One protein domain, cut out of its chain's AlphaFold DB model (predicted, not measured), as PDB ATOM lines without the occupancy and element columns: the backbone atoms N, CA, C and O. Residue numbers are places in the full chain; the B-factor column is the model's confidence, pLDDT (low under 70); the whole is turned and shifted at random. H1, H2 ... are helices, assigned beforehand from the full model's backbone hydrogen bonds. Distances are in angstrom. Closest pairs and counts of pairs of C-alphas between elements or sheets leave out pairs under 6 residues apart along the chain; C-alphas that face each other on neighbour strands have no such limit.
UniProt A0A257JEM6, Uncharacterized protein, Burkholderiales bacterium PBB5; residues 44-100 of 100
ATOM      1  N   PRO A  44       5.976 -40.592  -5.622       87.31
ATOM      2  CA  PRO A  44       4.709 -39.905  -5.906       87.31
ATOM      3  C   PRO A  44       3.606 -40.167  -4.873       87.31
ATOM      4  O   PRO A  44       2.833 -39.273  -4.520       87.31
ATOM      5  N   GLU A  45       3.546 -41.390  -4.342       90.50
ATOM      6  CA  GLU A  45       2.581 -41.747  -3.302       90.50
ATOM      7  C   GLU A  45       2.838 -40.980  -1.994       90.50
ATOM      8  O   GLU A  45       1.895 -40.541  -1.330       90.50
ATOM      9  N   MET A  46       4.111 -40.746  -1.651       91.38
ATOM     10  CA  MET A  46       4.474 -39.994  -0.452       91.38
ATOM     11  C   MET A  46       4.077 -38.525  -0.564       91.38
ATOM     12  O   MET A  46       3.606 -37.972   0.423       91.38
ATOM     13  N   LEU A  47       4.182 -37.901  -1.744       92.81
ATOM     14  CA  LEU A  47       3.722 -36.518  -1.939       92.81
ATOM     15  C   LEU A  47       2.244 -36.351  -1.597       92.81
ATOM     16  O   LEU A  47       1.870 -35.435  -0.862       92.81
ATOM     17  N   THR A  48       1.404 -37.249  -2.113       92.75
ATOM     18  CA  THR A  48      -0.042 -37.207  -1.866       92.75
ATOM     19  C   THR A  48      -0.344 -37.432  -0.386       92.75
ATOM     20  O   THR A  48      -1.117 -36.674   0.199       92.75
ATOM     21  N   ARG A  49       0.313 -38.416   0.246       94.69
ATOM     22  CA  ARG A  49       0.153 -38.707   1.679       94.69
ATOM     23  C   ARG A  49       0.603 -37.538   2.561       94.69
ATOM     24  O   ARG A  49      -0.133 -37.146   3.460       94.69
ATOM     25  N   TYR A  50       1.759 -36.935   2.289       94.38
ATOM     26  CA  TYR A  50       2.242 -35.777   3.047       94.38
ATOM     27  C   TYR A  50       1.333 -34.562   2.888       94.38
ATOM     28  O   TYR A  50       1.006 -33.906   3.876       94.38
ATOM     29  N   LYS A  51       0.879 -34.276   1.663       94.56
ATOM     30  CA  LYS A  51      -0.068 -33.184   1.418       94.56
ATOM     31  C   LYS A  51      -1.381 -33.397   2.173       94.56
ATOM     32  O   LYS A  51      -1.913 -32.431   2.709       94.56
ATOM     33  N   ALA A  52      -1.878 -34.634   2.237       95.94
ATOM     34  CA  ALA A  52      -3.061 -34.970   3.023       95.94
ATOM     35  C   ALA A  52      -2.839 -34.685   4.515       95.94
ATOM     36  O   ALA A  52      -3.600 -33.920   5.088       95.94
ATOM     37  N   VAL A  53      -1.741 -35.169   5.107       96.62
ATOM     38  CA  VAL A  53      -1.412 -34.904   6.523       96.62
ATOM     39  C   VAL A  53      -1.345 -33.406   6.831       96.62
ATOM     40  O   VAL A  53      -1.891 -32.965   7.840       96.62
ATOM     41  N   ILE A  54      -0.707 -32.614   5.962       95.12
ATOM     42  CA  ILE A  54      -0.640 -31.154   6.116       95.12
ATOM     43  C   ILE A  54      -2.049 -30.559   6.083       95.12
ATOM     44  O   ILE A  54      -2.429 -29.833   6.998       95.12
ATOM     45  N   ASN A  55      -2.835 -30.879   5.054       94.81
ATOM     46  CA  ASN A  55      -4.182 -30.337   4.889       94.81
ATOM     47  C   ASN A  55      -5.111 -30.730   6.039       94.81
ATOM     48  O   ASN A  55      -5.836 -29.879   6.544       94.81
ATOM     49  N   ASP A  56      -5.088 -31.992   6.456       94.75
ATOM     50  CA  ASP A  56      -5.940 -32.520   7.518       94.75
ATOM     51  C   ASP A  56      -5.565 -31.909   8.869       94.75
ATOM     52  O   ASP A  56      -6.445 -31.484   9.614       94.75
ATOM     53  N   GLY A  57      -4.262 -31.777   9.150       93.50
ATOM     54  CA  GLY A  57      -3.763 -31.096  10.344       93.50
ATOM     55  C   GLY A  57      -4.160 -29.621  10.384       93.50
ATOM     56  O   GLY A  57      -4.605 -29.133  11.423       93.50
ATOM     57  N   PHE A  58      -4.071 -28.925   9.246       92.00
ATOM     58  CA  PHE A  58      -4.610 -27.573   9.127       92.00
ATOM     59  C   PHE A  58      -6.119 -27.567   9.363       92.00
ATOM     60  O   PHE A  58      -6.581 -26.748  10.137       92.00
ATOM     61  N   ASN A  59      -6.884 -28.484   8.772       92.62
ATOM     62  CA  ASN A  59      -8.350 -28.515   8.799       92.62
ATOM     63  C   ASN A  59      -8.998 -28.919  10.128       92.62
ATOM     64  O   ASN A  59     -10.221 -29.031  10.144       92.62
ATOM     65  N   LEU A  60      -8.244 -29.123  11.213       93.06
ATOM     66  CA  LEU A  60      -8.793 -29.389  12.548       93.06
ATOM     67  C   LEU A  60      -9.644 -28.188  13.043       93.06
ATOM     68  O   LEU A  60     -10.595 -27.763  12.395       93.06
ATOM     69  N   ALA A  61      -9.329 -27.561  14.177       92.31
ATOM     70  CA  ALA A  61     -10.134 -26.429  14.664       92.31
ATOM     71  C   ALA A  61     -10.235 -25.258  13.649       92.31
ATOM     72  O   ALA A  61     -11.215 -24.513  13.631       92.31
ATOM     73  N   TYR A  62      -9.253 -25.110  12.753       90.94
ATOM     74  CA  TYR A  62      -9.272 -24.092  11.697       90.94
ATOM     75  C   TYR A  62     -10.398 -24.301  10.671       90.94
ATOM     76  O   TYR A  62     -10.954 -23.321  10.175       90.94
ATOM     77  N   GLY A  63     -10.763 -25.550  10.348       90.12
ATOM     78  CA  GLY A  63     -11.822 -25.839   9.374       90.12
ATOM     79  C   GLY A  63     -13.191 -25.327   9.841       90.12
ATOM     80  O   GLY A  63     -13.970 -24.760   9.062       90.12
ATOM     81  N   GLU A  64     -13.456 -25.444  11.141       93.31
ATOM     82  CA  GLU A  64     -14.636 -24.864  11.789       93.31
ATOM     83  C   GLU A  64     -14.573 -23.332  11.797       93.31
ATOM     84  O   GLU A  64     -15.547 -22.672  11.418       93.31
ATOM     85  N   GLY A  65     -13.408 -22.757  12.127       95.19
ATOM     86  CA  GLY A  65     -13.164 -21.312  12.061       95.19
ATOM     87  C   GLY A  65     -13.451 -20.729  10.674       95.19
ATOM     88  O   GLY A  65     -14.201 -19.762  10.539       95.19
ATOM     89  N   MET A  66     -12.974 -21.388   9.618       94.56
ATOM     90  CA  MET A  66     -13.245 -21.015   8.228       94.56
ATOM     91  C   MET A  66     -14.736 -21.069   7.874       94.56
ATOM     92  O   MET A  66     -15.234 -20.270   7.074       94.56
ATOM     93  N   THR A  67     -15.480 -22.009   8.455       94.69
ATOM     94  CA  THR A  67     -16.933 -22.100   8.269       94.69
ATOM     95  C   THR A  67     -17.656 -20.948   8.966       94.69
ATOM     96  O   THR A  67     -18.523 -20.321   8.353       94.69
ATOM     97  N   LEU A  68     -17.256 -20.609  10.194       96.25
ATOM     98  CA  LEU A  68     -17.759 -19.442  10.919       96.25
ATOM     99  C   LEU A  68     -17.508 -18.140  10.145       96.25
ATOM    100  O   LEU A  68     -18.439 -17.360   9.934       96.25
ATOM    101  N   GLU A  69     -16.272 -17.919   9.690       95.00
ATOM    102  CA  GLU A  69     -15.891 -16.732   8.918       95.00
ATOM    103  C   GLU A  69     -16.728 -16.595   7.647       95.00
ATOM    104  O   GLU A  69     -17.295 -15.536   7.380       95.00
ATOM    105  N   ARG A  70     -16.878 -17.688   6.893       93.56
ATOM    106  CA  ARG A  70     -17.685 -17.723   5.668       93.56
ATOM    107  C   ARG A  70     -19.142 -17.359   5.931       93.56
ATOM    108  O   ARG A  70     -19.738 -16.636   5.135       93.56
ATOM    109  N   ASN A  71     -19.721 -17.863   7.019       95.56
ATOM    110  CA  ASN A  71     -21.109 -17.582   7.375       95.56
ATOM    111  C   ASN A  71     -21.296 -16.103   7.735       95.56
ATOM    112  O   ASN A  71     -22.170 -15.453   7.161       95.56
ATOM    113  N   ARG A  72     -20.414 -15.546   8.576       94.62
ATOM    114  CA  ARG A  72     -20.428 -14.116   8.932       94.62
ATOM    115  C   ARG A  72     -20.211 -13.212   7.719       94.62
ATOM    116  O   ARG A  72     -20.925 -12.230   7.545       94.62
ATOM    117  N   ALA A  73     -19.268 -13.565   6.844       89.62
ATOM    118  CA  ALA A  73     -19.000 -12.815   5.620       89.62
ATOM    119  C   ALA A  73     -20.207 -12.826   4.671       89.62
ATOM    120  O   ALA A  73     -20.554 -11.793   4.104       89.62
ATOM    121  N   ARG A  74     -20.877 -13.974   4.505       91.06
ATOM    122  CA  ARG A  74     -22.092 -14.085   3.681       91.06
ATOM    123  C   ARG A  74     -23.238 -13.239   4.225       91.06
ATOM    124  O   ARG A  74     -23.913 -12.586   3.436       91.06
ATOM    125  N   GLU A  75     -23.463 -13.262   5.534       92.06
ATOM    126  CA  GLU A  75     -24.495 -12.452   6.186       92.06
ATOM    127  C   GLU A  75     -24.230 -10.956   5.994       92.06
ATOM    128  O   GLU A  75     -25.099 -10.240   5.502       92.06
ATOM    129  N   PHE A  76     -23.004 -10.509   6.275       87.69
ATOM    130  CA  PHE A  76     -22.612  -9.114   6.100       87.69
ATOM    131  C   PHE A  76     -22.700  -8.664   4.636       87.69
ATOM    132  O   PHE A  76     -23.315  -7.644   4.341       87.69
ATOM    133  N   ASN A  77     -22.149  -9.440   3.696       86.31
ATOM    134  CA  ASN A  77     -22.111  -9.064   2.280       86.31
ATOM    135  C   ASN A  77     -23.507  -8.951   1.648       86.31
ATOM    136  O   ASN A  77     -23.673  -8.174   0.713       86.31
ATOM    137  N   ARG A  78     -24.521  -9.674   2.151       87.56
ATOM    138  CA  ARG A  78     -25.917  -9.527   1.689       87.56
ATOM    139  C   ARG A  78     -26.495  -8.140   1.970       87.56
ATOM    140  O   ARG A  78     -27.395  -7.716   1.256       87.56
ATOM    141  N   ALA A  79     -26.001  -7.459   3.000       83.44
ATOM    142  CA  ALA A  79     -26.471  -6.139   3.408       83.44
ATOM    143  C   ALA A  79     -25.671  -4.983   2.774       83.44
ATOM    144  O   ALA A  79     -25.955  -3.819   3.056       83.44
ATOM    145  N   VAL A  80     -24.661  -5.272   1.944       83.44
ATOM    146  CA  VAL A  80     -23.753  -4.263   1.378       83.44
ATOM    147  C   VAL A  80     -23.994  -4.107  -0.125       83.44
ATOM    148  O   VAL A  80     -23.959  -5.082  -0.870       83.44
ATOM    149  N   SER A  81     -24.197  -2.867  -0.587       81.88
ATOM    150  CA  SER A  81     -24.310  -2.548  -2.015       81.88
ATOM    151  C   SER A  81     -22.944  -2.524  -2.712       81.88
ATOM    152  O   SER A  81     -21.922  -2.199  -2.101       81.88
ATOM    153  N   SER A  82     -22.922  -2.826  -4.013       75.69
ATOM    154  CA  SER A  82     -21.715  -2.779  -4.855       75.69
ATOM    155  C   SER A  82     -21.004  -1.424  -4.800       75.69
ATOM    156  O   SER A  82     -19.782  -1.371  -4.678       75.69
ATOM    157  N   ASP A  83     -21.771  -0.337  -4.810       77.31
ATOM    158  CA  ASP A  83     -21.238   1.028  -4.872       77.31
ATOM    159  C   ASP A  83     -20.501   1.406  -3.579       77.31
ATOM    160  O   ASP A  83     -19.445   2.043  -3.609       77.31
ATOM    161  N   ALA A  84     -21.002   0.934  -2.434       77.44
ATOM    162  CA  ALA A  84     -20.349   1.118  -1.144       77.44
ATOM    163  C   ALA A  84     -19.034   0.324  -1.039       77.44
ATOM    164  O   ALA A  84     -18.112   0.748  -0.340       77.44
ATOM    165  N   VAL A  85     -18.920  -0.824  -1.719       78.56
ATOM    166  CA  VAL A  85     -17.669  -1.602  -1.775       78.56
ATOM    167  C   VAL A  85     -16.617  -0.874  -2.606       78.56
ATOM    168  O   VAL A  85     -15.459  -0.808  -2.187       78.56
ATOM    169  N   GLU A  86     -17.002  -0.308  -3.748       78.44
ATOM    170  CA  GLU A  86     -16.050   0.340  -4.653       78.44
ATOM    171  C   GLU A  86     -15.478   1.634  -4.060       78.44
ATOM    172  O   GLU A  86     -14.259   1.817  -4.051       78.44
ATOM    173  N   GLN A  87     -16.312   2.469  -3.427       78.56
ATOM    174  CA  GLN A  87     -15.827   3.655  -2.704       78.56
ATOM    175  C   GLN A  87     -14.810   3.299  -1.607       78.56
ATOM    176  O   GLN A  87     -13.784   3.966  -1.457       78.56
ATOM    177  N   ARG A  88     -15.054   2.216  -0.855       81.44
ATOM    178  CA  ARG A  88     -14.124   1.740   0.185       81.44
ATOM    179  C   ARG A  88     -12.802   1.253  -0.410       81.44
ATOM    180  O   ARG A  88     -11.754   1.485   0.189       81.44
ATOM    181  N   ARG A  89     -12.826   0.592  -1.574       79.25
ATOM    182  CA  ARG A  89     -11.611   0.127  -2.268       79.25
ATOM    183  C   ARG A  89     -10.736   1.283  -2.738       79.25
ATOM    184  O   ARG A  89      -9.524   1.230  -2.524       79.25
ATOM    185  N   GLU A  90     -11.324   2.320  -3.324       81.75
ATOM    186  CA  GLU A  90     -10.573   3.493  -3.789       81.75
ATOM    187  C   GLU A  90      -9.881   4.236  -2.639       81.75
ATOM    188  O   GLU A  90      -8.686   4.523  -2.727       81.75
ATOM    189  N   ALA A  91     -10.564   4.435  -1.507       83.12
ATOM    190  CA  ALA A  91      -9.968   5.068  -0.327       83.12
ATOM    191  C   ALA A  91      -8.749   4.292   0.213       83.12
ATOM    192  O   ALA A  91      -7.741   4.881   0.611       83.12
ATOM    193  N   VAL A  92      -8.805   2.955   0.197       82.19
ATOM    194  CA  VAL A  92      -7.671   2.103   0.595       82.19
ATOM    195  C   VAL A  92      -6.518   2.215  -0.408       82.19
ATOM    196  O   VAL A  92      -5.359   2.301  -0.001       82.19
ATOM    197  N   ARG A  93      -6.806   2.255  -1.716       80.81
ATOM    198  CA  ARG A  93      -5.783   2.442  -2.761       80.81
ATOM    199  C   ARG A  93      -5.096   3.803  -2.676       80.81
ATOM    200  O   ARG A  93      -3.899   3.874  -2.928       80.81
ATOM    201  N   GLN A  94      -5.829   4.874  -2.376       83.81
ATOM    202  CA  GLN A  94      -5.257   6.216  -2.212       83.81
ATOM    203  C   GLN A  94      -4.309   6.264  -1.011       83.81
ATOM    204  O   GLN A  94      -3.136   6.572  -1.188       83.81
ATOM    205  N   ARG A  95      -4.757   5.811   0.167       83.31
ATOM    206  CA  ARG A  95      -3.911   5.749   1.371       83.31
ATOM    207  C   ARG A  95      -2.625   4.943   1.157       83.31
ATOM    208  O   ARG A  95      -1.550   5.361   1.574       83.31
ATOM    209  N   ASN A  96      -2.725   3.788   0.495       79.06
ATOM    210  CA  ASN A  96      -1.553   2.962   0.196       79.06
ATOM    211  C   ASN A  96      -0.559   3.652  -0.761       79.06
ATOM    212  O   ASN A  96       0.627   3.364  -0.675       79.06
ATOM    213  N   ARG A  97      -1.013   4.558  -1.643       79.62
ATOM    214  CA  ARG A  97      -0.135   5.352  -2.525       79.62
ATOM    215  C   ARG A  97       0.585   6.487  -1.795       79.62
ATOM    216  O   ARG A  97       1.655   6.876  -2.228       79.62
ATOM    217  N   GLU A  98       0.009   7.007  -0.717       76.00
ATOM    218  CA  GLU A  98       0.605   8.083   0.094       76.00
ATOM    219  C   GLU A  98       1.649   7.572   1.101       76.00
ATOM    220  O   GLU A  98       2.456   8.349   1.599       76.00
ATOM    221  N   THR A  99       1.615   6.276   1.428       63.19
ATOM    222  CA  THR A  99       2.485   5.651   2.447       63.19
ATOM    223  C   THR A  99       3.651   4.858   1.829       63.19
ATOM    224  O   THR A  99       4.490   4.348   2.569       63.19
ATOM    225  N   SER A 100       3.695   4.721   0.498       53.91
ATOM    226  CA  SER A 100       4.737   3.999  -0.251       53.91
ATOM    227  C   SER A 100       5.732   4.954  -0.884       53.91
ATOM    228  O   SER A 100       6.906   4.538  -0.965       53.91
TER     229      SER A 100
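AT A GLANCE: This is residues 44 to 100 of the 100 residues of an uncharacterized protein of Burkholderiales bacterium PBB5 (UniProt A0A257JEM6). Three helices follow one another end to end in an open, angular arch; H1 and H2 meet at a corner and make one long arm, and H3 turns off at a second corner past the end of H2. No helix packs on another and there is no core. The printed part has 57 residues with three named helices, H1, H2 and H3 in that order, and no named strand; the class is all helix. The whole is extended, with a radius of gyration of the C-alphas of 18.9 A and spans of 48 by 33 by 18 A.

HOW THE PARTS SIT: H1, residues 44 to 58, and H2, residues 61 to 78, meet only through their link, a tight one of 2 residues. H3, residues 82 to 98, follows H2 after a tight link of 3 residues, yet H2 and H3 are apart, with no C-alpha of the one within 8 A of the other. H1 and H3 are apart too. In H1, H2 and H3, every O i to N i+4 pair is within hydrogen-bond range.

IN THESE COORDINATES: H1 measures 21.6 A from C-alpha 44 at (4.709, -39.905, -5.906) to C-alpha 58. H2, the longest helix with 18 residues, measures 26.5 A; z falls from 14.664 at C-alpha 61 to 1.689 at C-alpha 78. H3 measures 25.3 A and ends with C-alpha 98 at (0.605, 8.083, 0.094).

THE WHOLE: The two C-alphas farthest apart, those of Glu 45 and Glu 98, are 50.0 A apart. The printed part has no cut and no long link, and Ser 100 is the chain's last residue. Mean pLDDT of the printed part is 87.2; residues 99 to 100 are under 70.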